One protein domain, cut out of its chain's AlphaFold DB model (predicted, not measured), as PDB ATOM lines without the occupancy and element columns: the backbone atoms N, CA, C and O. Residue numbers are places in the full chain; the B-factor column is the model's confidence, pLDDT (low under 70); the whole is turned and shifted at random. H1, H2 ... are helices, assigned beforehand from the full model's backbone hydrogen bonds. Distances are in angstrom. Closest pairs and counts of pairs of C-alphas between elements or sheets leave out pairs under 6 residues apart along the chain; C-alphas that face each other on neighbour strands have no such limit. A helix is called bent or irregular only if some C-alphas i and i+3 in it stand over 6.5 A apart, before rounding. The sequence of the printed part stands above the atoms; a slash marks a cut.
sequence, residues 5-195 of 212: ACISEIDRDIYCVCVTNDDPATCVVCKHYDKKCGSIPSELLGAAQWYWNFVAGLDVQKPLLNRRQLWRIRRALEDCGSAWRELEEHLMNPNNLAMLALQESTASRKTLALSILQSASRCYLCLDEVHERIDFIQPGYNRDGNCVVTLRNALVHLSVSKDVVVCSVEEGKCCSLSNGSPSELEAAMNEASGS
ATOM      1  N   ALA A   5     286.069 311.258 261.750       87.50
ATOM      2  CA  ALA A   5     285.931 311.334 263.201       87.50
ATOM      3  C   ALA A   5     284.671 312.096 263.656       87.50
ATOM      4  O   ALA A   5     284.098 311.779 264.693       87.50
ATOM      5  N   CYS A   6     284.206 313.094 262.895       88.62
ATOM      6  CA  CYS A   6     282.946 313.776 263.207       88.62
ATOM      7  C   CYS A   6     281.740 312.901 262.863       88.62
ATOM      8  O   CYS A   6     280.774 312.863 263.618       88.62
ATOM      9  N   ILE A   7     281.794 312.183 261.735       89.62
ATOM     10  CA  ILE A   7     280.750 311.227 261.345       89.62
ATOM     11  C   ILE A   7     280.592 310.128 262.398       89.62
ATOM     12  O   ILE A   7     279.469 309.769 262.731       89.62
ATOM     13  N   SER A   8     281.692 309.627 262.958       88.81
ATOM     14  CA  SER A   8     281.663 308.561 263.963       88.81
ATOM     15  C   SER A   8     281.167 308.998 265.345       88.81
ATOM     16  O   SER A   8     280.964 308.154 266.213       88.81
ATOM     17  N   GLU A   9     281.030 310.300 265.589       87.69
ATOM     18  CA  GLU A   9     280.658 310.860 266.898       87.69
ATOM     19  C   GLU A   9     279.305 311.585 266.884       87.69
ATOM     20  O   GLU A   9     278.802 311.981 267.934       87.69
ATOM     21  N   ILE A  10     278.678 311.731 265.714       87.00
ATOM     22  CA  ILE A  10     277.419 312.470 265.556       87.00
ATOM     23  C   ILE A  10     276.232 311.826 266.302       87.00
ATOM     24  O   ILE A  10     275.223 312.474 266.558       87.00
ATOM     25  N   ASP A  11     276.332 310.547 266.681       86.69
ATOM     26  CA  ASP A  11     275.340 309.884 267.535       86.69
ATOM     27  C   ASP A  11     275.334 310.443 268.964       86.69
ATOM     28  O   ASP A  11     274.292 310.456 269.626       86.69
ATOM     29  N   ARG A  12     276.493 310.914 269.440       83.75
ATOM     30  CA  ARG A  12     276.659 311.481 270.784       83.75
ATOM     31  C   ARG A  12     276.164 312.915 270.857       83.75
ATOM     32  O   ARG A  12     275.633 313.319 271.895       83.75
ATOM     33  N   ASP A  13     276.292 313.649 269.762       82.81
ATOM     34  CA  ASP A  13     275.724 314.976 269.598       82.81
ATOM     35  C   ASP A  13     275.233 315.187 268.163       82.81
ATOM     36  O   ASP A  13     276.019 315.365 267.233       82.81
ATOM     37  N   ILE A  14     273.910 315.213 268.002       80.44
ATOM     38  CA  ILE A  14     273.271 315.396 266.694       80.44
ATOM     39  C   ILE A  14     273.423 316.818 266.142       80.44
ATOM     40  O   ILE A  14     273.165 317.042 264.961       80.44
ATOM     41  N   TYR A  15     273.802 317.773 266.994       76.81
ATOM     42  CA  TYR A  15     274.042 319.164 266.624       76.81
ATOM     43  C   TYR A  15     275.507 319.411 266.256       76.81
ATOM     44  O   TYR A  15     275.858 320.515 265.846       76.81
ATOM     45  N   CYS A  16     276.355 318.384 266.363       77.12
ATOM     46  CA  CYS A  16     277.760 318.442 266.005       77.12
ATOM     47  C   CYS A  16     277.929 318.875 264.541       77.12
ATOM     48  O   CYS A  16     277.418 318.233 263.625       77.12
ATOM     49  N   VAL A  17     278.712 319.932 264.307       80.44
ATOM     50  CA  VAL A  17     279.065 320.440 262.974       80.44
ATOM     51  C   VAL A  17     280.577 320.353 262.807       80.44
ATOM     52  O   VAL A  17     281.349 320.805 263.650       80.44
ATOM     53  N   CYS A  18     281.030 319.769 261.700       83.62
ATOM     54  CA  CYS A  18     282.453 319.712 261.388       83.62
ATOM     55  C   CYS A  18     282.919 321.042 260.781       83.62
ATOM     56  O   CYS A  18     282.769 321.262 259.580       83.62
ATOM     57  N   VAL A  19     283.505 321.899 261.613       84.12
ATOM     58  CA  VAL A  19     284.012 323.231 261.245       84.12
ATOM     59  C   VAL A  19     285.471 323.391 261.653       84.12
ATOM     60  O   VAL A  19     285.916 322.796 262.634       84.12
ATOM     61  N   THR A  20     286.227 324.153 260.871       81.38
ATOM     62  CA  THR A  20     287.631 324.496 261.143       81.38
ATOM     63  C   THR A  20     287.714 325.935 261.641       81.38
ATOM     64  O   THR A  20     286.875 326.759 261.282       81.38
ATOM     65  N   ASN A  21     288.710 326.213 262.485       75.19
ATOM     66  CA  ASN A  21     289.088 327.580 262.860       75.19
ATOM     67  C   ASN A  21     290.249 328.024 261.951       75.19
ATOM     68  O   ASN A  21     290.349 327.583 260.810       75.19
ATOM     69  N   ASP A  22     291.167 328.838 262.471       67.19
ATOM     70  CA  ASP A  22     292.347 329.332 261.750       67.19
ATOM     71  C   ASP A  22     293.280 328.224 261.222       67.19
ATOM     72  O   ASP A  22     294.054 328.460 260.295       67.19
ATOM     73  N   ASP A  23     293.216 327.017 261.799       69.62
ATOM     74  CA  ASP A  23     293.944 325.844 261.311       69.62
ATOM     75  C   ASP A  23     293.041 324.972 260.414       69.62
ATOM     76  O   ASP A  23     292.132 324.304 260.921       69.62
ATOM     77  N   PRO A  24     293.295 324.914 259.093       70.81
ATOM     78  CA  PRO A  24     292.518 324.080 258.183       70.81
ATOM     79  C   PRO A  24     292.805 322.580 258.352       70.81
ATOM     80  O   PRO A  24     292.075 321.762 257.794       70.81
ATOM     81  N   ALA A  25     293.858 322.194 259.085       73.88
ATOM     82  CA  ALA A  25     294.252 320.797 259.245       73.88
ATOM     83  C   ALA A  25     293.383 320.031 260.255       73.88
ATOM     84  O   ALA A  25     293.279 318.806 260.154       73.88
ATOM     85  N   THR A  26     292.756 320.728 261.211       83.06
ATOM     86  CA  THR A  26     291.990 320.092 262.293       83.06
ATOM     87  C   THR A  26     290.680 320.827 262.569       83.06
ATOM     88  O   THR A  26     290.663 322.030 262.819       83.06
ATOM     89  N   CYS A  27     289.560 320.102 262.572       88.00
ATOM     90  CA  CYS A  27     288.263 320.659 262.939       88.00
ATOM     91  C   CYS A  27     288.114 320.793 264.464       88.00
ATOM     92  O   CYS A  27     288.756 320.075 265.235       88.00
ATOM     93  N   VAL A  28     287.226 321.687 264.904       85.06
ATOM     94  CA  VAL A  28     286.979 321.996 266.323       85.06
ATOM     95  C   VAL A  28     286.624 320.740 267.126       85.06
ATOM     96  O   VAL A  28     287.147 320.531 268.218       85.06
ATOM     97  N   VAL A  29     285.795 319.867 266.552       84.25
ATOM     98  CA  VAL A  29     285.348 318.614 267.178       84.25
ATOM     99  C   VAL A  29     286.517 317.653 267.388       84.25
ATOM    100  O   VAL A  29     286.717 317.142 268.485       84.25
ATOM    101  N   CYS A  30     287.335 317.438 266.356       87.12
ATOM    102  CA  CYS A  30     288.502 316.562 266.455       87.12
ATOM    103  C   CYS A  30     289.541 317.110 267.428       87.12
ATOM    104  O   CYS A  30     290.082 316.352 268.225       87.12
ATOM    105  N   LYS A  31     289.762 318.429 267.418       85.50
ATOM    106  CA  LYS A  31     290.643 319.098 268.378       85.50
ATOM    107  C   LYS A  31     290.165 318.900 269.818       85.50
ATOM    108  O   LYS A  31     290.988 318.679 270.698       85.50
ATOM    109  N   HIS A  32     288.857 318.974 270.059       83.56
ATOM    110  CA  HIS A  32     288.285 318.796 271.393       83.56
ATOM    111  C   HIS A  32     288.424 317.358 271.906       83.56
ATOM    112  O   HIS A  32     288.779 317.152 273.063       83.56
ATOM    113  N   TYR A  33     288.180 316.366 271.049       81.06
ATOM    114  CA  TYR A  33     288.271 314.951 271.416       81.06
ATOM    115  C   TYR A  33     289.677 314.346 271.262       81.06
ATOM    116  O   TYR A  33     289.812 313.129 271.356       81.06
ATOM    117  N   ASP A  34     290.702 315.169 271.010       84.06
ATOM    118  CA  ASP A  34     292.082 314.741 270.717       84.06
ATOM    119  C   ASP A  34     292.153 313.646 269.633       84.06
ATOM    120  O   ASP A  34     292.887 312.661 269.712       84.06
ATOM    121  N   LYS A  35     291.316 313.801 268.602       82.62
ATOM    122  CA  LYS A  35     291.246 312.902 267.453       82.62
ATOM    123  C   LYS A  35     291.965 313.500 266.254       82.62
ATOM    124  O   LYS A  35     291.931 314.704 266.001       82.62
ATOM    125  N   LYS A  36     292.552 312.628 265.440       83.25
ATOM    126  CA  LYS A  36     293.122 313.017 264.151       83.25
ATOM    127  C   LYS A  36     292.003 313.210 263.125       83.25
ATOM    128  O   LYS A  36     291.259 312.273 262.846       83.25
ATOM    129  N   CYS A  37     291.925 314.388 262.506       85.50
ATOM    130  CA  CYS A  37     291.039 314.587 261.361       85.50
ATOM    131  C   CYS A  37     291.421 313.645 260.212       85.50
ATOM    132  O   CYS A  37     292.572 313.605 259.776       85.50
ATOM    133  N   GLY A  38     290.434 312.902 259.713       80.62
ATOM    134  CA  GLY A  38     290.583 311.992 258.583       80.62
ATOM    135  C   GLY A  38     289.597 312.320 257.469       80.62
ATOM    136  O   GLY A  38     288.422 312.594 257.730       80.62
ATOM    137  N   SER A  39     290.067 312.276 256.224       81.12
ATOM    138  CA  SER A  39     289.181 312.276 255.061       81.12
ATOM    139  C   SER A  39     288.350 310.997 255.046       81.12
ATOM    140  O   SER A  39     288.860 309.916 255.339       81.12
ATOM    141  N   ILE A  40     287.086 311.115 254.657       81.62
ATOM    142  CA  ILE A  40     286.234 309.952 254.420       81.62
ATOM    143  C   ILE A  40     286.650 309.337 253.072       81.62
ATOM    144  O   ILE A  40     286.723 310.082 252.090       81.62
ATOM    145  N   PRO A  41     286.934 308.022 253.003       79.62
ATOM    146  CA  PRO A  41     287.209 307.333 251.742       79.62
ATOM    147  C   PRO A  41     286.091 307.541 250.713       79.62
ATOM    148  O   PRO A  41     284.915 307.606 251.084       79.62
ATOM    149  N   SER A  42     286.445 307.622 249.426       73.44
ATOM    150  CA  SER A  42     285.516 307.883 248.313       73.44
ATOM    151  C   SER A  42     284.311 306.941 248.304       73.44
ATOM    152  O   SER A  42     283.185 307.352 248.033       73.44
ATOM    153  N   GLU A  43     284.549 305.685 248.656       74.38
ATOM    154  CA  GLU A  43     283.594 304.581 248.653       74.38
ATOM    155  C   GLU A  43     282.532 304.747 249.749       74.38
ATOM    156  O   GLU A  43     281.408 304.266 249.618       74.38
ATOM    157  N   LEU A  44     282.877 305.458 250.827       81.62
ATOM    158  CA  LEU A  44     282.018 305.680 251.989       81.62
ATOM    159  C   LEU A  44     281.315 307.039 251.957       81.62
ATOM    160  O   LEU A  44     280.457 307.295 252.803       81.62
ATOM    161  N   LEU A  45     281.630 307.901 250.984       81.44
ATOM    162  CA  LEU A  45     281.061 309.248 250.889       81.44
ATOM    163  C   LEU A  45     279.537 309.234 250.824       81.44
ATOM    164  O   LEU A  45     278.893 310.013 251.522       81.44
ATOM    165  N   GLY A  46     278.951 308.324 250.039       83.00
ATOM    166  CA  GLY A  46     277.496 308.205 249.931       83.00
ATOM    167  C   GLY A  46     276.838 307.836 251.264       83.00
ATOM    168  O   GLY A  46     275.858 308.460 251.668       83.00
ATOM    169  N   ALA A  47     277.414 306.868 251.984       86.94
ATOM    170  CA  ALA A  47     276.918 306.434 253.287       86.94
ATOM    171  C   ALA A  47     277.067 307.529 254.355       86.94
ATOM    172  O   ALA A  47     276.132 307.792 255.111       86.94
ATOM    173  N   ALA A  48     278.221 308.199 254.391       87.88
ATOM    174  CA  ALA A  48     278.480 309.296 255.314       87.88
ATOM    175  C   ALA A  48     277.558 310.492 255.056       87.88
ATOM    176  O   ALA A  48     276.987 311.045 255.994       87.88
ATOM    177  N   GLN A  49     277.371 310.868 253.789       86.06
ATOM    178  CA  GLN A  49     276.483 311.959 253.405       86.06
ATOM    179  C   GLN A  49     275.031 311.652 253.777       86.06
ATOM    180  O   GLN A  49     274.349 312.517 254.326       86.06
ATOM    181  N   TRP A  50     274.565 310.427 253.516       88.31
ATOM    182  CA  TRP A  50     273.222 310.002 253.901       88.31
ATOM    183  C   TRP A  50     273.026 310.064 255.419       88.31
ATOM    184  O   TRP A  50     272.051 310.648 255.884       88.31
ATOM    185  N   TYR A  51     273.973 309.521 256.191       90.56
ATOM    186  CA  TYR A  51     273.898 309.518 257.652       90.56
ATOM    187  C   TYR A  51     273.891 310.940 258.225       90.56
ATOM    188  O   TYR A  51     273.043 311.273 259.051       90.56
ATOM    189  N   TRP A  52     274.765 311.809 257.712       87.81
ATOM    190  CA  TRP A  52     274.806 313.224 258.077       87.81
ATOM    191  C   TRP A  52     273.477 313.933 257.801       87.81
ATOM    192  O   TRP A  52     272.939 314.621 258.664       87.81
ATOM    193  N   ASN A  53     272.919 313.735 256.605       86.56
ATOM    194  CA  ASN A  53     271.662 314.363 256.204       86.56
ATOM    195  C   ASN A  53     270.476 313.841 257.014       86.56
ATOM    196  O   ASN A  53     269.593 314.620 257.374       86.56
ATOM    197  N   PHE A  54     270.468 312.544 257.335       88.06
ATOM    198  CA  PHE A  54     269.469 311.957 258.218       88.06
ATOM    199  C   PHE A  54     269.480 312.666 259.574       88.06
ATOM    200  O   PHE A  54     268.437 313.147 260.012       88.06
ATOM    201  N   VAL A  55     270.656 312.785 260.200       86.69
ATOM    202  CA  VAL A  55     270.804 313.413 261.519       86.69
ATOM    203  C   VAL A  55     270.457 314.901 261.484       86.69
ATOM    204  O   VAL A  55     269.668 315.349 262.313       86.69
ATOM    205  N   ALA A  56     270.936 315.651 260.488       84.00
ATOM    206  CA  ALA A  56     270.587 317.062 260.318       84.00
ATOM    207  C   ALA A  56     269.069 317.272 260.141       84.00
ATOM    208  O   ALA A  56     268.494 318.233 260.652       84.00
ATOM    209  N   GLY A  57     268.389 316.345 259.458       83.50
ATOM    210  CA  GLY A  57     266.937 316.364 259.290       83.50
ATOM    211  C   GLY A  57     266.143 315.987 260.547       83.50
ATOM    212  O   GLY A  57     264.942 316.270 260.606       83.50
ATOM    213  N   LEU A  58     266.769 315.368 261.559       83.44
ATOM    214  CA  LEU A  58     266.068 314.953 262.777       83.44
ATOM    215  C   LEU A  58     265.573 316.136 263.595       83.44
ATOM    216  O   LEU A  58     264.506 316.015 264.191       83.44
ATOM    217  N   ASP A  59     266.285 317.262 263.618       77.75
ATOM    218  CA  ASP A  59     265.858 318.423 264.406       77.75
ATOM    219  C   ASP A  59     264.511 318.976 263.908       77.75
ATOM    220  O   ASP A  59     263.603 319.240 264.697       77.75
ATOM    221  N   VAL A  60     264.320 318.996 262.584       79.94
ATOM    222  CA  VAL A  60     263.056 319.384 261.939       79.94
ATOM    223  C   VAL A  60     261.946 318.360 262.205       79.94
ATOM    224  O   VAL A  60     260.785 318.726 262.385       79.94
ATOM    225  N   GLN A  61     262.277 317.067 262.236       80.31
ATOM    226  CA  GLN A  61     261.295 315.992 262.424       80.31
ATOM    227  C   GLN A  61     260.938 315.738 263.893       80.31
ATOM    228  O   GLN A  61     259.858 315.219 264.173       80.31
ATOM    229  N   LYS A  62     261.811 316.104 264.837       79.56
ATOM    230  CA  LYS A  62     261.692 315.842 266.280       79.56
ATOM    231  C   LYS A  62     260.327 316.209 266.877       79.56
ATOM    232  O   LYS A  62     259.811 315.385 267.632       79.56
ATOM    233  N   PRO A  63     259.688 317.350 266.539       82.25
ATOM    234  CA  PRO A  63     258.362 317.689 267.065       82.25
ATOM    235  C   PRO A  63     257.247 316.724 266.631       82.25
ATOM    236  O   PRO A  63     256.215 316.642 267.290       82.25
ATOM    237  N   LEU A  64     257.443 315.997 265.527       84.62
ATOM    238  CA  LEU A  64     256.471 315.064 264.951       84.62
ATOM    239  C   LEU A  64     256.635 313.629 265.480       84.62
ATOM    240  O   LEU A  64     255.814 312.764 265.174       84.62
ATOM    241  N   LEU A  65     257.698 313.355 266.243       85.75
ATOM    242  CA  LEU A  65     258.029 312.020 266.733       85.75
ATOM    243  C   LEU A  65     257.454 311.784 268.127       85.75
ATOM    244  O   LEU A  65     257.609 312.589 269.045       85.75
ATOM    245  N   ASN A  66     256.837 310.620 268.326       87.19
ATOM    246  CA  ASN A  66     256.438 310.195 269.663       87.19
ATOM    247  C   ASN A  66     257.641 309.659 270.467       87.19
ATOM    248  O   ASN A  66     258.683 309.302 269.918       87.19
ATOM    249  N   ARG A  67     257.485 309.537 271.792       85.88
ATOM    250  CA  ARG A  67     258.566 309.099 272.702       85.88
ATOM    251  C   ARG A  67     259.157 307.720 272.383       85.88
ATOM    252  O   ARG A  67     260.298 307.460 272.758       85.88
ATOM    253  N   ARG A  68     258.388 306.827 271.750       85.12
ATOM    254  CA  ARG A  68     258.872 305.496 271.347       85.12
ATOM    255  C   ARG A  68     259.670 305.576 270.054       85.12
ATOM    256  O   ARG A  68     260.764 305.039 269.997       85.12
ATOM    257  N   GLN A  69     259.172 306.307 269.059       85.88
ATOM    258  CA  GLN A  69     259.901 306.581 267.817       85.88
ATOM    259  C   GLN A  69     261.236 307.267 268.109       85.88
ATOM    260  O   GLN A  69     262.267 306.859 267.587       85.88
ATOM    261  N   LEU A  70     261.229 308.247 269.016       85.75
ATOM    262  CA  LEU A  70     262.439 308.936 269.450       85.75
ATOM    263  C   LEU A  70     263.444 307.983 270.108       85.75
ATOM    264  O   LEU A  70     264.639 308.075 269.853       85.75
ATOM    265  N   TRP A  71     262.959 307.054 270.937       86.50
ATOM    266  CA  TRP A  71     263.801 306.035 271.560       86.50
ATOM    267  C   TRP A  71     264.414 305.082 270.526       86.50
ATOM    268  O   TRP A  71     265.617 304.842 270.574       86.50
ATOM    269  N   ARG A  72     263.619 304.594 269.564       85.75
ATOM    270  CA  ARG A  72     264.095 303.695 268.498       85.75
ATOM    271  C   ARG A  72     265.149 304.364 267.618       85.75
ATOM    272  O   ARG A  72     266.194 303.772 267.373       85.75
ATOM    273  N   ILE A  73     264.902 305.609 267.202       88.44
ATOM    274  CA  ILE A  73     265.855 306.393 266.408       88.44
ATOM    275  C   ILE A  73     267.141 306.608 267.198       88.44
ATOM    276  O   ILE A  73     268.215 306.335 266.677       88.44
ATOM    277  N   ARG A  74     267.051 307.032 268.466       87.81
ATOM    278  CA  ARG A  74     268.236 307.203 269.316       87.81
ATOM    279  C   ARG A  74     269.054 305.917 269.400       87.81
ATOM    280  O   ARG A  74     270.269 305.971 269.272       87.81
ATOM    281  N   ARG A  75     268.398 304.768 269.575       87.44
ATOM    282  CA  ARG A  75     269.103 303.491 269.650       87.44
ATOM    283  C   ARG A  75     269.795 303.134 268.335       87.44
ATOM    284  O   ARG A  75     270.959 302.761 268.346       87.44
ATOM    285  N   ALA A  76     269.107 303.314 267.211       89.25
ATOM    286  CA  ALA A  76     269.695 303.084 265.898       89.25
ATOM    287  C   ALA A  76     270.857 304.052 265.595       89.25
ATOM    288  O   ALA A  76     271.822 303.656 264.949       89.25
ATOM    289  N   LEU A  77     270.805 305.296 266.091       90.75
ATOM    290  CA  LEU A  77     271.928 306.234 266.003       90.75
ATOM    291  C   LEU A  77     273.142 305.740 266.793       90.75
ATOM    292  O   LEU A  77     274.240 305.780 266.251       90.75
ATOM    293  N   GLU A  78     272.949 305.256 268.024       90.00
ATOM    294  CA  GLU A  78     274.025 304.682 268.849       90.00
ATOM    295  C   GLU A  78     274.690 303.485 268.142       90.00
ATOM    296  O   GLU A  78     275.921 303.395 268.098       90.00
ATOM    297  N   ASP A  79     273.891 302.606 267.526       90.31
ATOM    298  CA  ASP A  79     274.390 301.465 266.748       90.31
ATOM    299  C   ASP A  79     275.192 301.933 265.515       90.31
ATOM    300  O   ASP A  79     276.294 301.438 265.261       90.31
ATOM    301  N   CYS A  80     274.687 302.929 264.773       91.38
ATOM    302  CA  CYS A  80     275.403 303.536 263.645       91.38
ATOM    303  C   CYS A  80     276.720 304.187 264.074       91.38
ATOM    304  O   CYS A  80     277.746 303.945 263.443       91.38
ATOM    305  N   GLY A  81     276.711 304.988 265.140       90.75
ATOM    306  CA  GLY A  81     277.914 305.632 265.661       90.75
ATOM    307  C   GLY A  81     278.946 304.607 266.121       90.75
ATOM    308  O   GLY A  81     280.132 304.742 265.830       90.75
ATOM    309  N   SER A  82     278.507 303.523 266.771       90.88
ATOM    310  CA  SER A  82     279.387 302.409 267.134       90.88
ATOM    311  C   SER A  82     280.031 301.759 265.909       90.88
ATOM    312  O   SER A  82     281.243 301.556 265.903       90.88
ATOM    313  N   ALA A  83     279.252 301.478 264.863       91.19
ATOM    314  CA  ALA A  83     279.771 300.870 263.640       91.19
ATOM    315  C   ALA A  83     280.734 301.803 262.881       91.19
ATOM    316  O   ALA A  83     281.753 301.353 262.359       91.19
ATOM    317  N   TRP A  84     280.455 303.111 262.858       92.12
ATOM    318  CA  TRP A  84     281.375 304.102 262.297       92.12
ATOM    319  C   TRP A  84     282.684 304.198 263.083       92.12
ATOM    320  O   TRP A  84     283.733 304.313 262.459       92.12
ATOM    321  N   ARG A  85     282.646 304.130 264.420       90.12
ATOM    322  CA  ARG A  85     283.856 304.107 265.265       90.12
ATOM    323  C   ARG A  85     284.696 302.854 265.027       90.12
ATOM    324  O   ARG A  85     285.909 302.961 264.891       90.12
ATOM    325  N   GLU A  86     284.062 301.686 264.922       89.12
ATOM    326  CA  GLU A  86     284.752 300.431 264.590       89.12
ATOM    327  C   GLU A  86     285.449 300.527 263.221       89.12
ATOM    328  O   GLU A  86     286.609 300.141 263.074       89.12
ATOM    329  N   LEU A  87     284.769 301.107 262.225       87.81
ATOM    330  CA  LEU A  87     285.341 301.343 260.900       87.81
ATOM    331  C   LEU A  87     286.465 302.391 260.923       87.81
ATOM    332  O   LEU A  87     287.486 302.197 260.268       87.81
ATOM    333  N   GLU A  88     286.305 303.484 261.677       86.19
ATOM    334  CA  GLU A  88     287.342 304.503 261.885       86.19
ATOM    335  C   GLU A  88     288.614 303.865 262.455       86.19
ATOM    336  O   GLU A  88     289.696 304.048 261.894       86.19
ATOM    337  N   GLU A  89     288.491 303.072 263.521       84.31
ATOM    338  CA  GLU A  89     289.614 302.365 264.139       84.31
ATOM    339  C   GLU A  89     290.265 301.382 263.158       84.31
ATOM    340  O   GLU A  89     291.495 301.319 263.048       84.31
ATOM    341  N   HIS A  90     289.450 300.655 262.388       81.69
ATOM    342  CA  HIS A  90     289.946 299.734 261.376       81.69
ATOM    343  C   HIS A  90     290.772 300.449 260.298       81.69
ATOM    344  O   HIS A  90     291.849 299.963 259.947       81.69
ATOM    345  N   LEU A  91     290.296 301.598 259.805       78.69
ATOM    346  CA  LEU A  91     290.948 302.398 258.762       78.69
ATOM    347  C   LEU A  91     292.170 303.165 259.274       78.69
ATOM    348  O   LEU A  91     293.138 303.329 258.539       78.69
ATOM    349  N   MET A  92     292.154 303.639 260.518       75.94
ATOM    350  CA  MET A  92     293.276 304.382 261.099       75.94
ATOM    351  C   MET A  92     294.420 303.468 261.561       75.94
ATOM    352  O   MET A  92     295.519 303.954 261.836       75.94
ATOM    353  N   ASN A  93     294.204 302.150 261.615       77.88
ATOM    354  CA  ASN A  93     295.250 301.186 261.925       77.88
ATOM    355  C   ASN A  93     296.181 300.966 260.707       77.88
ATOM    356  O   ASN A  93     295.763 300.392 259.697       77.88
ATOM    357  N   PRO A  94     297.472 301.342 260.792       68.75
ATOM    358  CA  PRO A  94     298.397 301.268 259.661       68.75
ATOM    359  C   PRO A  94     298.654 299.835 259.170       68.75
ATOM    360  O   PRO A  94     298.902 299.630 257.981       68.75
ATOM    361  N   ASN A  95     298.549 298.833 260.049       74.31
ATOM    362  CA  ASN A  95     298.695 297.428 259.660       74.31
ATOM    363  C   ASN A  95     297.500 296.955 258.824       74.31
ATOM    364  O   ASN A  95     297.668 296.185 257.878       74.31
ATOM    365  N   ASN A  96     296.301 297.455 259.137       70.19
ATOM    366  CA  ASN A  96     295.096 297.148 258.375       70.19
ATOM    367  C   ASN A  96     295.120 297.846 257.019       70.19
ATOM    368  O   ASN A  96     294.826 297.199 256.025       70.19
ATOM    369  N   LEU A  97     295.567 299.103 256.940       67.00
ATOM    370  CA  LEU A  97     295.733 299.799 255.657       67.00
ATOM    371  C   LEU A  97     296.678 299.056 254.705       67.00
ATOM    372  O   LEU A  97     296.356 298.869 253.533       67.00
ATOM    373  N   ALA A  98     297.822 298.581 255.206       68.81
ATOM    374  CA  ALA A  98     298.757 297.795 254.403       68.81
ATOM    375  C   ALA A  98     298.131 296.473 253.922       68.81
ATOM    376  O   ALA A  98     298.318 296.062 252.774       68.81
ATOM    377  N   MET A  99     297.357 295.818 254.788       70.38
ATOM    378  CA  MET A  99     296.631 294.596 254.454       70.38
ATOM    379  C   MET A  99     295.505 294.845 253.439       70.38
ATOM    380  O   MET A  99     295.354 294.048 252.517       70.38
ATOM    381  N   LEU A 100     294.757 295.944 253.562       70.06
ATOM    382  CA  LEU A 100     293.707 296.350 252.626       70.06
ATOM    383  C   LEU A 100     294.295 296.621 251.242       70.06
ATOM    384  O   LEU A 100     293.856 296.010 250.272       70.06
ATOM    385  N   ALA A 101     295.368 297.410 251.161       72.69
ATOM    386  CA  ALA A 101     296.064 297.672 249.901       72.69
ATOM    387  C   ALA A 101     296.585 296.378 249.244       72.69
ATOM    388  O   ALA A 101     296.516 296.203 248.024       72.69
ATOM    389  N   LEU A 102     297.077 295.423 250.045       75.50
ATOM    390  CA  LEU A 102     297.500 294.110 249.551       75.50
ATOM    391  C   LEU A 102     296.316 293.267 249.047       75.50
ATOM    392  O   LEU A 102     296.439 292.579 248.025       75.50
ATOM    393  N   GLN A 103     295.187 293.295 249.758       73.44
ATOM    394  CA  GLN A 103     293.960 292.602 249.366       73.44
ATOM    395  C   GLN A 103     293.386 293.184 248.076       73.44
ATOM    396  O   GLN A 103     293.093 292.414 247.167       73.44
ATOM    397  N   GLU A 104     293.316 294.508 247.951       78.94
ATOM    398  CA  GLU A 104     292.896 295.210 246.735       78.94
ATOM    399  C   GLU A 104     293.814 294.879 245.561       78.94
ATOM    400  O   GLU A 104     293.347 294.410 244.528       78.94
ATOM    401  N   SER A 105     295.135 294.993 245.736       81.00
ATOM    402  CA  SER A 105     296.102 294.630 244.692       81.00
ATOM    403  C   SER A 105     295.957 293.166 244.254       81.00
ATOM    404  O   SER A 105     296.075 292.825 243.074       81.00
ATOM    405  N   THR A 106     295.676 292.266 245.198       80.44
ATOM    406  CA  THR A 106     295.439 290.850 244.899       80.44
ATOM    407  C   THR A 106     294.113 290.636 244.180       80.44
ATOM    408  O   THR A 106     294.077 289.856 243.225       80.44
ATOM    409  N   ALA A 107     293.054 291.335 244.588       79.25
ATOM    410  CA  ALA A 107     291.755 291.299 243.938       79.25
ATOM    411  C   ALA A 107     291.859 291.818 242.497       79.25
ATOM    412  O   ALA A 107     291.536 291.084 241.566       79.25
ATOM    413  N   SER A 108     292.441 293.002 242.281       81.50
ATOM    414  CA  SER A 108     292.637 293.595 240.951       81.50
ATOM    415  C   SER A 108     293.430 292.686 240.014       81.50
ATOM    416  O   SER A 108     293.040 292.503 238.860       81.50
ATOM    417  N   ARG A 109     294.514 292.058 240.498       82.19
ATOM    418  CA  ARG A 109     295.293 291.100 239.691       82.19
ATOM    419  C   ARG A 109     294.465 289.886 239.277       82.19
ATOM    420  O   ARG A 109     294.568 289.446 238.133       82.19
ATOM    421  N   LYS A 110     293.662 289.332 240.188       82.38
ATOM    422  CA  LYS A 110     292.816 288.168 239.896       82.38
ATOM    423  C   LYS A 110     291.653 288.528 238.968       82.38
ATOM    424  O   LYS A 110     291.378 287.762 238.051       82.38
ATOM    425  N   THR A 111     291.036 289.697 239.141       82.94
ATOM    426  CA  THR A 111     289.999 290.214 238.235       82.94
ATOM    427  C   THR A 111     290.552 290.408 236.826       82.94
ATOM    428  O   THR A 111     289.965 289.907 235.874       82.94
ATOM    429  N   LEU A 112     291.730 291.027 236.684       84.25
ATOM    430  CA  LEU A 112     292.390 291.179 235.383       84.25
ATOM    431  C   LEU A 112     292.686 289.820 234.730       84.25
ATOM    432  O   LEU A 112     292.449 289.642 233.538       84.25
ATOM    433  N   ALA A 113     293.172 288.847 235.507       83.12
ATOM    434  CA  ALA A 113     293.420 287.497 235.009       83.12
ATOM    435  C   ALA A 113     292.130 286.818 234.512       83.12
ATOM    436  O   ALA A 113     292.151 286.183 233.457       83.12
ATOM    437  N   LEU A 114     291.006 286.985 235.220       82.12
ATOM    438  CA  LEU A 114     289.702 286.507 234.753       82.12
ATOM    439  C   LEU A 114     289.261 287.201 233.462       82.12
ATOM    440  O   LEU A 114     288.853 286.509 232.535       82.12
ATOM    441  N   SER A 115     289.392 288.525 233.362       81.19
ATOM    442  CA  SER A 115     289.038 289.265 232.142       81.19
ATOM    443  C   SER A 115     289.871 288.820 230.937       81.19
ATOM    444  O   SER A 115     289.340 288.661 229.838       81.19
ATOM    445  N   ILE A 116     291.165 288.544 231.136       83.44
ATOM    446  CA  ILE A 116     292.033 287.982 230.091       83.44
ATOM    447  C   ILE A 116     291.540 286.586 229.680       83.44
ATOM    448  O   ILE A 116     291.404 286.324 228.486       83.44
ATOM    449  N   LEU A 117     291.219 285.712 230.640       79.88
ATOM    450  CA  LEU A 117     290.699 284.368 230.361       79.88
ATOM    451  C   LEU A 117     289.354 284.393 229.622       79.88
ATOM    452  O   LEU A 117     289.152 283.578 228.730       79.88
ATOM    453  N   GLN A 118     288.467 285.337 229.944       76.75
ATOM    454  CA  GLN A 118     287.210 285.549 229.217       76.75
ATOM    455  C   GLN A 118     287.446 286.041 227.785       76.75
ATOM    456  O   GLN A 118     286.760 285.614 226.859       76.75
ATOM    457  N   SER A 119     288.421 286.937 227.592       78.00
ATOM    458  CA  SER A 119     288.750 287.487 226.269       78.00
ATOM    459  C   SER A 119     289.411 286.459 225.343       78.00
ATOM    460  O   SER A 119     289.243 286.512 224.123       78.00
ATOM    461  N   ALA A 120     290.128 285.486 225.910       78.00
ATOM    462  CA  ALA A 120     290.662 284.356 225.172       78.00
ATOM    463  C   ALA A 120     289.510 283.395 224.839       78.00
ATOM    464  O   ALA A 120     289.102 282.585 225.666       78.00
ATOM    465  N   SER A 121     288.999 283.469 223.604       57.41
ATOM    466  CA  SER A 121     287.779 282.811 223.089       57.41
ATOM    467  C   SER A 121     287.746 281.264 223.122       57.41
ATOM    468  O   SER A 121     286.998 280.645 222.370       57.41
ATOM    469  N   ARG A 122     288.571 280.614 223.950       58.69
ATOM    470  CA  ARG A 122     288.622 279.161 224.183       58.69
ATOM    471  C   ARG A 122     288.226 278.743 225.602       58.69
ATOM    472  O   ARG A 122     288.074 277.547 225.837       58.69
ATOM    473  N   CYS A 123     288.038 279.681 226.529       59.41
ATOM    474  CA  CYS A 123     287.490 279.393 227.852       59.41
ATOM    475  C   CYS A 123     285.998 279.745 227.874       59.41
ATOM    476  O   CYS A 123     285.632 280.891 228.109       59.41
ATOM    477  N   TYR A 124     285.135 278.755 227.637       61.97
ATOM    478  CA  TYR A 124     283.692 278.873 227.873       61.97
ATOM    479  C   TYR A 124     283.418 278.877 229.384       61.97
ATOM    480  O   TYR A 124     282.945 277.886 229.929       61.97
ATOM    481  N   LEU A 125     283.776 279.960 230.072       65.62
ATOM    482  CA  LEU A 125     283.289 280.205 231.428       65.62
ATOM    483  C   LEU A 125     281.843 280.680 231.306       65.62
ATOM    484  O   LEU A 125     281.575 281.647 230.585       65.62
ATOM    485  N   CYS A 126     280.910 279.994 231.961       74.50
ATOM    486  CA  CYS A 126     279.536 280.480 232.002       74.50
ATOM    487  C   CYS A 126     279.453 281.748 232.869       74.50
ATOM    488  O   CYS A 126     280.341 282.032 233.676       74.50
ATOM    489  N   LEU A 127     278.391 282.535 232.687       73.31
ATOM    490  CA  LEU A 127     278.201 283.789 233.423       73.31
ATOM    491  C   LEU A 127     278.189 283.561 234.948       73.31
ATOM    492  O   LEU A 127     278.774 284.343 235.691       73.31
ATOM    493  N   ASP A 128     277.596 282.454 235.397       77.38
ATOM    494  CA  ASP A 128     277.492 282.103 236.817       77.38
ATOM    495  C   ASP A 128     278.863 281.764 237.426       77.38
ATOM    496  O   ASP A 128     279.213 282.273 238.487       77.38
ATOM    497  N   GLU A 129     279.701 280.999 236.718       77.06
ATOM    498  CA  GLU A 129     281.078 280.694 237.141       77.06
ATOM    499  C   GLU A 129     281.960 281.947 237.211       77.06
ATOM    500  O   GLU A 129     282.890 282.029 238.017       77.06
ATOM    501  N   VAL A 130     281.701 282.928 236.347       72.56
ATOM    502  CA  VAL A 130     282.383 284.224 236.385       72.56
ATOM    503  C   VAL A 130     281.960 285.000 237.626       72.56
ATOM    504  O   VAL A 130     282.835 285.501 238.331       72.56
ATOM    505  N   HIS A 131     280.659 285.083 237.909       75.75
ATOM    506  CA  HIS A 131     280.147 285.786 239.084       75.75
ATOM    507  C   HIS A 131     280.652 285.162 240.386       75.75
ATOM    508  O   HIS A 131     281.229 285.880 241.200       75.75
ATOM    509  N   GLU A 132     280.587 283.836 240.537       77.81
ATOM    510  CA  GLU A 132     281.120 283.152 241.725       77.81
ATOM    511  C   GLU A 132     282.613 283.437 241.937       77.81
ATOM    512  O   GLU A 132     283.079 283.641 243.062       77.81
ATOM    513  N   ARG A 133     283.396 283.473 240.852       74.88
ATOM    514  CA  ARG A 133     284.827 283.773 240.947       74.88
ATOM    515  C   ARG A 133     285.084 285.236 241.270       74.88
ATOM    516  O   ARG A 133     286.006 285.503 242.035       74.88
ATOM    517  N   ILE A 134     284.306 286.165 240.718       74.38
ATOM    518  CA  ILE A 134     284.391 287.588 241.067       74.38
ATOM    519  C   ILE A 134     284.071 287.772 242.552       74.38
ATOM    520  O   ILE A 134     284.871 288.390 243.252       74.38
ATOM    521  N   ASP A 135     282.995 287.165 243.050       70.94
ATOM    522  CA  ASP A 135     282.604 287.214 244.463       70.94
ATOM    523  C   ASP A 135     283.690 286.629 245.373       70.94
ATOM    524  O   ASP A 135     284.049 287.213 246.395       70.94
ATOM    525  N   PHE A 136     284.316 285.520 244.968       70.00
ATOM    526  CA  PHE A 136     285.450 284.954 245.698       70.00
ATOM    527  C   PHE A 136     286.702 285.852 245.665       70.00
ATOM    528  O   PHE A 136     287.515 285.824 246.594       70.00
ATOM    529  N   ILE A 137     286.895 286.632 244.602       72.62
ATOM    530  CA  ILE A 137     288.043 287.530 244.422       72.62
ATOM    531  C   ILE A 137     287.874 288.845 245.179       72.62
ATOM    532  O   ILE A 137     288.887 289.498 245.449       72.62
ATOM    533  N   GLN A 138     286.643 289.203 245.556       65.94
ATOM    534  CA  GLN A 138     286.373 290.405 246.331       65.94
ATOM    535  C   GLN A 138     287.301 290.487 247.558       65.94
ATOM    536  O   GLN A 138     287.555 289.466 248.220       65.94
ATOM    537  N   PRO A 139     287.827 291.685 247.864       63.41
ATOM    538  CA  PRO A 139     288.641 291.907 249.048       63.41
ATOM    539  C   PRO A 139     287.956 291.403 250.321       63.41
ATOM    540  O   PRO A 139     286.729 291.389 250.424       63.41
ATOM    541  N   GLY A 140     288.744 290.992 251.317       58.00
ATOM    542  CA  GLY A 140     288.230 290.319 252.514       58.00
ATOM    543  C   GLY A 140     287.225 291.148 253.319       58.00
ATOM    544  O   GLY A 140     286.417 290.576 254.042       58.00
ATOM    545  N   TYR A 141     287.229 292.472 253.158       57.16
ATOM    546  CA  TYR A 141     286.271 293.366 253.803       57.16
ATOM    547  C   TYR A 141     284.860 293.358 253.205       57.16
ATOM    548  O   TYR A 141     283.931 293.816 253.865       57.16
ATOM    549  N   ASN A 142     284.682 292.781 252.014       53.75
ATOM    550  CA  ASN A 142     283.371 292.543 251.404       53.75
ATOM    551  C   ASN A 142     282.748 291.199 251.827       53.75
ATOM    552  O   ASN A 142     281.619 290.909 251.437       53.75
ATOM    553  N   ARG A 143     283.464 290.362 252.593       54.19
ATOM    554  CA  ARG A 143     282.970 289.059 253.071       54.19
ATOM    555  C   ARG A 143     282.223 289.217 254.401       54.19
ATOM    556  O   ARG A 143     282.564 290.088 255.203       54.19
ATOM    557  N   ASP A 144     281.212 288.375 254.629       48.34
ATOM    558  CA  ASP A 144     280.358 288.412 255.824       48.34
ATOM    559  C   ASP A 144     281.179 288.439 257.129       48.34
ATOM    560  O   ASP A 144     282.096 287.638 257.316       48.34
ATOM    561  N   GLY A 145     280.840 289.365 258.038       55.69
ATOM    562  CA  GLY A 145     281.476 289.504 259.358       55.69
ATOM    563  C   GLY A 145     282.513 290.628 259.506       55.69
ATOM    564  O   GLY A 145     283.282 290.610 260.464       55.69
ATOM    565  N   ASN A 146     282.555 291.600 258.588       73.62
ATOM    566  CA  ASN A 146     283.443 292.768 258.666       73.62
ATOM    567  C   ASN A 146     282.705 294.034 259.173       73.62
ATOM    568  O   ASN A 146     281.504 294.178 258.940       73.62
ATOM    569  N   CYS A 147     283.426 294.978 259.795       79.38
ATOM    570  CA  CYS A 147     282.938 296.302 260.215       79.38
ATOM    571  C   CYS A 147     282.139 297.059 259.127       79.38
ATOM    572  O   CYS A 147     281.183 297.764 259.442       79.38
ATOM    573  N   VAL A 148     282.437 296.846 257.837       79.50
ATOM    574  CA  VAL A 148     281.659 297.401 256.710       79.50
ATOM    575  C   VAL A 148     280.235 296.828 256.648       79.50
ATOM    576  O   VAL A 148     279.271 297.565 256.429       79.50
ATOM    577  N   VAL A 149     280.074 295.521 256.877       80.81
ATOM    578  CA  VAL A 149     278.761 294.854 256.930       80.81
ATOM    579  C   VAL A 149     277.986 295.318 258.162       80.81
ATOM    580  O   VAL A 149     276.793 295.607 258.059       80.81
ATOM    581  N   THR A 150     278.667 295.458 259.304       86.38
ATOM    582  CA  THR A 150     278.089 296.029 260.531       86.38
ATOM    583  C   THR A 150     277.541 297.432 260.275       86.38
ATOM    584  O   THR A 150     276.374 297.695 260.570       86.38
ATOM    585  N   LEU A 151     278.332 298.308 259.644       89.25
ATOM    586  CA  LEU A 151     277.909 299.665 259.297       89.25
ATOM    587  C   LEU A 151     276.707 299.663 258.350       89.25
ATOM    588  O   LEU A 151     275.727 300.369 258.589       89.25
ATOM    589  N   ARG A 152     276.746 298.845 257.297       87.31
ATOM    590  CA  ARG A 152     275.634 298.724 256.353       87.31
ATOM    591  C   ARG A 152     274.340 298.315 257.057       87.31
ATOM    592  O   ARG A 152     273.306 298.943 256.840       87.31
ATOM    593  N   ASN A 153     274.390 297.289 257.903       87.31
ATOM    594  CA  ASN A 153     273.217 296.805 258.629       87.31
ATOM    595  C   ASN A 153     272.674 297.864 259.595       87.31
ATOM    596  O   ASN A 153     271.459 298.048 259.675       87.31
ATOM    597  N   ALA A 154     273.559 298.604 260.270       89.06
ATOM    598  CA  ALA A 154     273.170 299.703 261.145       89.06
ATOM    599  C   ALA A 154     272.465 300.831 260.369       89.06
ATOM    600  O   ALA A 154     271.397 301.280 260.781       89.06
ATOM    601  N   LEU A 155     272.992 301.242 259.209       90.19
ATOM    602  CA  LEU A 155     272.380 302.286 258.372       90.19
ATOM    603  C   LEU A 155     271.008 301.866 257.822       90.19
ATOM    604  O   LEU A 155     270.058 302.651 257.847       90.19
ATOM    605  N   VAL A 156     270.874 300.610 257.382       87.56
ATOM    606  CA  VAL A 156     269.583 300.051 256.953       87.56
ATOM    607  C   VAL A 156     268.591 300.064 258.114       87.56
ATOM    608  O   VAL A 156     267.461 300.522 257.942       87.56
ATOM    609  N   HIS A 157     269.016 299.644 259.307       87.00
ATOM    610  CA  HIS A 157     268.174 299.690 260.497       87.00
ATOM    611  C   HIS A 157     267.751 301.126 260.839       87.00
ATOM    612  O   HIS A 157     266.568 301.369 261.077       87.00
ATOM    613  N   LEU A 158     268.669 302.095 260.770       87.88
ATOM    614  CA  LEU A 158     268.367 303.507 261.005       87.88
ATOM    615  C   LEU A 158     267.288 304.034 260.053       87.88
ATOM    616  O   LEU A 158     266.367 304.712 260.512       87.88
ATOM    617  N   SER A 159     267.333 303.663 258.770       86.19
ATOM    618  CA  SER A 159     266.351 304.118 257.776       86.19
ATOM    619  C   SER A 159     264.911 303.684 258.067       86.19
ATOM    620  O   SER A 159     263.972 304.380 257.685       86.19
ATOM    621  N   VAL A 160     264.729 302.565 258.775       85.69
ATOM    622  CA  VAL A 160     263.410 302.001 259.111       85.69
ATOM    623  C   VAL A 160     263.073 302.115 260.601       85.69
ATOM    624  O   VAL A 160     261.964 301.776 261.017       85.69
ATOM    625  N   SER A 161     264.006 302.621 261.413       81.25
ATOM    626  CA  SER A 161     263.938 302.657 262.885       81.25
ATOM    627  C   SER A 161     262.714 303.392 263.435       81.25
ATOM    628  O   SER A 161     262.219 303.075 264.519       81.25
ATOM    629  N   LYS A 162     262.177 304.356 262.681       79.38
ATOM    630  CA  LYS A 162     260.947 305.065 263.042       79.38
ATOM    631  C   LYS A 162     259.760 304.107 263.184       79.38
ATOM    632  O   LYS A 162     258.981 304.233 264.132       79.38
ATOM    633  N   ASP A 163     259.641 303.136 262.285       76.81
ATOM    634  CA  ASP A 163     258.426 302.337 262.119       76.81
ATOM    635  C   ASP A 163     258.607 300.873 262.549       76.81
ATOM    636  O   ASP A 163     257.639 300.231 262.961       76.81
ATOM    637  N   VAL A 164     259.840 300.362 262.561       74.00
ATOM    638  CA  VAL A 164     260.152 298.965 262.900       74.00
ATOM    639  C   VAL A 164     260.485 298.803 264.387       74.00
ATOM    640  O   VAL A 164     261.264 299.562 264.958       74.00
ATOM    641  N   VAL A 165     259.879 297.800 265.029       61.19
ATOM    642  CA  VAL A 165     260.166 297.406 266.418       61.19
ATOM    643  C   VAL A 165     261.443 296.567 266.449       61.19
ATOM    644  O   VAL A 165     261.564 295.591 265.711       61.19
ATOM    645  N   VAL A 166     262.371 296.902 267.345       59.50
ATOM    646  CA  VAL A 166     263.557 296.079 267.611       59.50
ATOM    647  C   VAL A 166     263.140 294.898 268.491       59.50
ATOM    648  O   VAL A 166     262.944 295.058 269.689       59.50
ATOM    649  N   CYS A 167     262.975 293.704 267.913       51.03
ATOM    650  CA  CYS A 167     262.487 292.519 268.642       51.03
ATOM    651  C   CYS A 167     263.426 292.016 269.757       51.03
ATOM    652  O   CYS A 167     263.015 291.188 270.565       51.03
ATOM    653  N   SER A 168     264.683 292.466 269.789       55.78
ATOM    654  CA  SER A 168     265.720 291.974 270.705       55.78
ATOM    655  C   SER A 168     265.870 292.781 271.999       55.78
ATOM    656  O   SER A 168     266.599 292.344 272.888       55.78
ATOM    657  N   VAL A 169     265.207 293.937 272.134       61.06
ATOM    658  CA  VAL A 169     265.326 294.827 273.303       61.06
ATOM    659  C   VAL A 169     263.943 295.351 273.695       61.06
ATOM    660  O   VAL A 169     263.170 295.749 272.828       61.06
ATOM    661  N   GLU A 170     263.623 295.375 274.993       68.81
ATOM    662  CA  GLU A 170     262.374 295.984 275.474       68.81
ATOM    663  C   GLU A 170     262.293 297.465 275.073       68.81
ATOM    664  O   GLU A 170     263.241 298.230 275.261       68.81
ATOM    665  N   GLU A 171     261.145 297.884 274.528       71.31
ATOM    666  CA  GLU A 171     260.956 299.269 274.098       71.31
ATOM    667  C   GLU A 171     261.021 300.239 275.279       71.31
ATOM    668  O   GLU A 171     260.160 300.249 276.165       71.31
ATOM    669  N   GLY A 172     262.002 301.135 275.238       73.31
ATOM    670  CA  GLY A 172     262.070 302.264 276.151       73.31
ATOM    671  C   GLY A 172     261.193 303.446 275.727       73.31
ATOM    672  O   GLY A 172     260.535 303.472 274.684       73.31
ATOM    673  N   LYS A 173     261.205 304.485 276.565       73.69
ATOM    674  CA  LYS A 173     260.671 305.814 276.237       73.69
ATOM    675  C   LYS A 173     261.815 306.811 276.306       73.69
ATOM    676  O   LYS A 173     262.526 306.848 277.305       73.69
ATOM    677  N   CYS A 174     261.959 307.642 275.280       74.19
ATOM    678  CA  CYS A 174     262.939 308.719 275.262       74.19
ATOM    679  C   CYS A 174     262.232 310.070 275.143       74.19
ATOM    680  O   CYS A 174     261.204 310.184 274.475       74.19
ATOM    681  N   CYS A 175     262.769 311.086 275.815       66.38
ATOM    682  CA  CYS A 175     262.226 312.446 275.799       66.38
ATOM    683  C   CYS A 175     263.073 313.413 274.957       66.38
ATOM    684  O   CYS A 175     262.586 314.487 274.615       66.38
ATOM    685  N   SER A 176     264.315 313.050 274.621       69.44
ATOM    686  CA  SER A 176     265.257 313.910 273.902       69.44
ATOM    687  C   SER A 176     266.265 313.102 273.078       69.44
ATOM    688  O   SER A 176     266.580 311.957 273.403       69.44
ATOM    689  N   LEU A 177     266.773 313.715 272.007       75.00
ATOM    690  CA  LEU A 177     267.948 313.229 271.276       75.00
ATOM    691  C   LEU A 177     269.226 313.602 272.041       75.00
ATOM    692  O   LEU A 177     269.169 314.433 272.950       75.00
ATOM    693  N   SER A 178     270.343 312.961 271.699       72.00
ATOM    694  CA  SER A 178     271.619 313.197 272.376       72.00
ATOM    695  C   SER A 178     272.185 314.574 272.023       72.00
ATOM    696  O   SER A 178     272.323 314.902 270.850       72.00
ATOM    697  N   ASN A 179     272.497 315.353 273.054       65.50
ATOM    698  CA  ASN A 179     273.166 316.654 273.020       65.50
ATOM    699  C   ASN A 179     274.382 316.602 273.961       65.50
ATOM    700  O   ASN A 179     274.492 317.358 274.922       65.50
ATOM    701  N   GLY A 180     275.214 315.573 273.781       61.72
ATOM    702  CA  GLY A 180     276.263 315.204 274.730       61.72
ATOM    703  C   GLY A 180     277.540 316.038 274.634       61.72
ATOM    704  O   GLY A 180     278.497 315.742 275.350       61.72
ATOM    705  N   SER A 181     277.593 317.033 273.750       67.69
ATOM    706  CA  SER A 181     278.734 317.934 273.623       67.69
ATOM    707  C   SER A 181     278.793 318.890 274.824       67.69
ATOM    708  O   SER A 181     277.769 319.406 275.277       67.69
ATOM    709  N   PRO A 182     279.985 319.130 275.397       74.94
ATOM    710  CA  PRO A 182     280.145 320.161 276.413       74.94
ATOM    711  C   PRO A 182     279.764 321.532 275.846       74.94
ATOM    712  O   PRO A 182     280.087 321.836 274.699       74.94
ATOM    713  N   SER A 183     279.172 322.404 276.663       73.94
ATOM    714  CA  SER A 183     278.803 323.774 276.261       73.94
ATOM    715  C   SER A 183     279.973 324.576 275.670       73.94
ATOM    716  O   SER A 183     279.781 325.471 274.852       73.94
ATOM    717  N   GLU A 184     281.202 324.250 276.077       77.50
ATOM    718  CA  GLU A 184     282.437 324.821 275.532       77.50
ATOM    719  C   GLU A 184     282.667 324.427 274.065       77.50
ATOM    720  O   GLU A 184     283.077 325.261 273.258       77.50
ATOM    721  N   LEU A 185     282.370 323.172 273.706       77.50
ATOM    722  CA  LEU A 185     282.458 322.678 272.335       77.50
ATOM    723  C   LEU A 185     281.368 323.309 271.459       77.50
ATOM    724  O   LEU A 185     281.664 323.750 270.350       77.50
ATOM    725  N   GLU A 186     280.140 323.425 271.970       76.69
ATOM    726  CA  GLU A 186     279.044 324.109 271.270       76.69
ATOM    727  C   GLU A 186     279.392 325.577 270.975       76.69
ATOM    728  O   GLU A 186     279.203 326.056 269.855       76.69
ATOM    729  N   ALA A 187     279.945 326.299 271.956       79.25
ATOM    730  CA  ALA A 187     280.375 327.685 271.777       79.25
ATOM    731  C   ALA A 187     281.480 327.810 270.716       79.25
ATOM    732  O   ALA A 187     281.364 328.633 269.807       79.25
ATOM    733  N   ALA A 188     282.501 326.949 270.785       79.31
ATOM    734  CA  ALA A 188     283.601 326.938 269.824       79.31
ATOM    735  C   ALA A 188     283.130 326.606 268.398       79.31
ATOM    736  O   ALA A 188     283.596 327.207 267.432       79.31
ATOM    737  N   MET A 189     282.178 325.680 268.250       81.19
ATOM    738  CA  MET A 189     281.570 325.365 266.956       81.19
ATOM    739  C   MET A 189     280.754 326.534 266.400       81.19
ATOM    740  O   MET A 189     280.827 326.804 265.203       81.19
ATOM    741  N   ASN A 190     279.983 327.231 267.238       78.62
ATOM    742  CA  ASN A 190     279.178 328.377 266.813       78.62
ATOM    743  C   ASN A 190     280.051 329.558 266.365       78.62
ATOM    744  O   ASN A 190     279.765 330.179 265.341       78.62
ATOM    745  N   GLU A 191     281.140 329.829 267.087       80.31
ATOM    746  CA  GLU A 191     282.126 330.854 266.728       80.31
ATOM    747  C   GLU A 191     282.785 330.548 265.372       80.31
ATOM    748  O   GLU A 191     282.842 331.404 264.487       80.31
ATOM    749  N   ALA A 192     283.186 329.292 265.164       74.75
ATOM    750  CA  ALA A 192     283.771 328.811 263.915       74.75
ATOM    751  C   ALA A 192     282.787 328.841 262.732       74.75
ATOM    752  O   ALA A 192     283.143 329.187 261.604       74.75
ATOM    753  N   SER A 193     281.522 328.489 262.991       68.12
ATOM    754  CA  SER A 193     280.469 328.392 261.972       68.12
ATOM    755  C   SER A 193     280.123 329.744 261.353       68.12
ATOM    756  O   SER A 193     279.757 329.790 260.182       68.12
ATOM    757  N   GLY A 194     280.302 330.848 262.089       61.12
ATOM    758  CA  GLY A 194     280.135 332.206 261.556       61.12
ATOM    759  C   GLY A 194     281.089 332.550 260.403       61.12
ATOM    760  O   GLY A 194     280.820 333.482 259.650       61.12
ATOM    761  N   SER A 195     282.167 331.775 260.241       54.97
ATOM    762  CA  SER A 195     283.195 331.964 259.209       54.97
ATOM    763  C   SER A 195     283.180 330.880 258.119       54.97
ATOM    764  O   SER A 195     283.935 330.978 257.152       54.97
TER     765      SER A 195
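This is residues 5 to 195 of the 212 residues of an uncharacterized protein of Fusarium oxysporum f. sp. raphani 54005 (UniProt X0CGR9). A loose bundle of three helices, H2, H3 and H6, makes the core, and from one end of it a long arm, the helical hairpin of H4 and H5, reaches away. Toward the opposite side of the bundle the short H1 packs on H7, and residues 5 to 17, with no named element, wind between this pair and the bundle. The tip of the arm, residues 119 to 124, sticks out. The printed part has 191 residues, with seven named helices in the order H1 to H7 and no named strand; the class is all helix. The whole is loose, with a radius of gyration of the C-alphas of 21.0 A and spans of 68 by 45 by 25 A, only just elongated.

After residues 5 to 27, which hold no named element, H1, residues 28 to 32, touches H7, residues 183 to 193; their closest C-alphas, of Val 28 and Met 189, are 6.4 A apart. H2, residues 42 to 64, H3, residues 67 to 92, and H6, residues 147 to 160, form an up-and-down bundle, each running against the one before it. H3 and H6 touch at a shallow tilt of 20 degrees, with the C-alphas of Ala 83 and Leu 151 closest at 4.9 A. H2 is close to H3 but not clearly touching, with the closest C-alphas, of Lys 62 and Leu 70, 7.6 A apart. H2 is also close to H6 but not clearly touching, with the closest C-alphas, of Tyr 51 and Leu 155, 7.4 A apart. H4, residues 94 to 119, stands about perpendicular to H3, at 85 degrees. With its residues 107 to 114 alone it touches H5, residues 127 to 137, in a hairpin; the closest C-alphas, of Ala 107 and Ile 137, are 5.3 A apart. H4 and H6 are apart. Every O i to N i+4 pair is within hydrogen-bond range in H1, H3, H4, H5 and H7, against 13 of 19 in H2 and 9 of 10 in H6.

H1 begins at C-alpha 28, (286.979, 321.996, 266.323). H2 measures 34.2 A from first to last C-alpha; it is irregular, with C-alphas 43 and 46 7.2 A apart, and has a kink of 44 degrees near residue 58. H3 measures 36.9 A, H4 37.4 A, H5 15.2 A, H6 20.4 A and H7 15.1 A. H4 ends at C-alpha 119, (288.750, 287.487, 226.269), and H7 at C-alpha 193, (280.469, 328.392, 261.972).

The C-alphas farthest apart, of Arg 122 and Ser 183, are 69.3 A apart. The printed part has no cut; the link from H6 to H7 is long, with 22 residues. The mean pLDDT of the printed part is 78.4, and 32 residues are under 70, among them 121 to 125, 138 to 145 and 165 to 170.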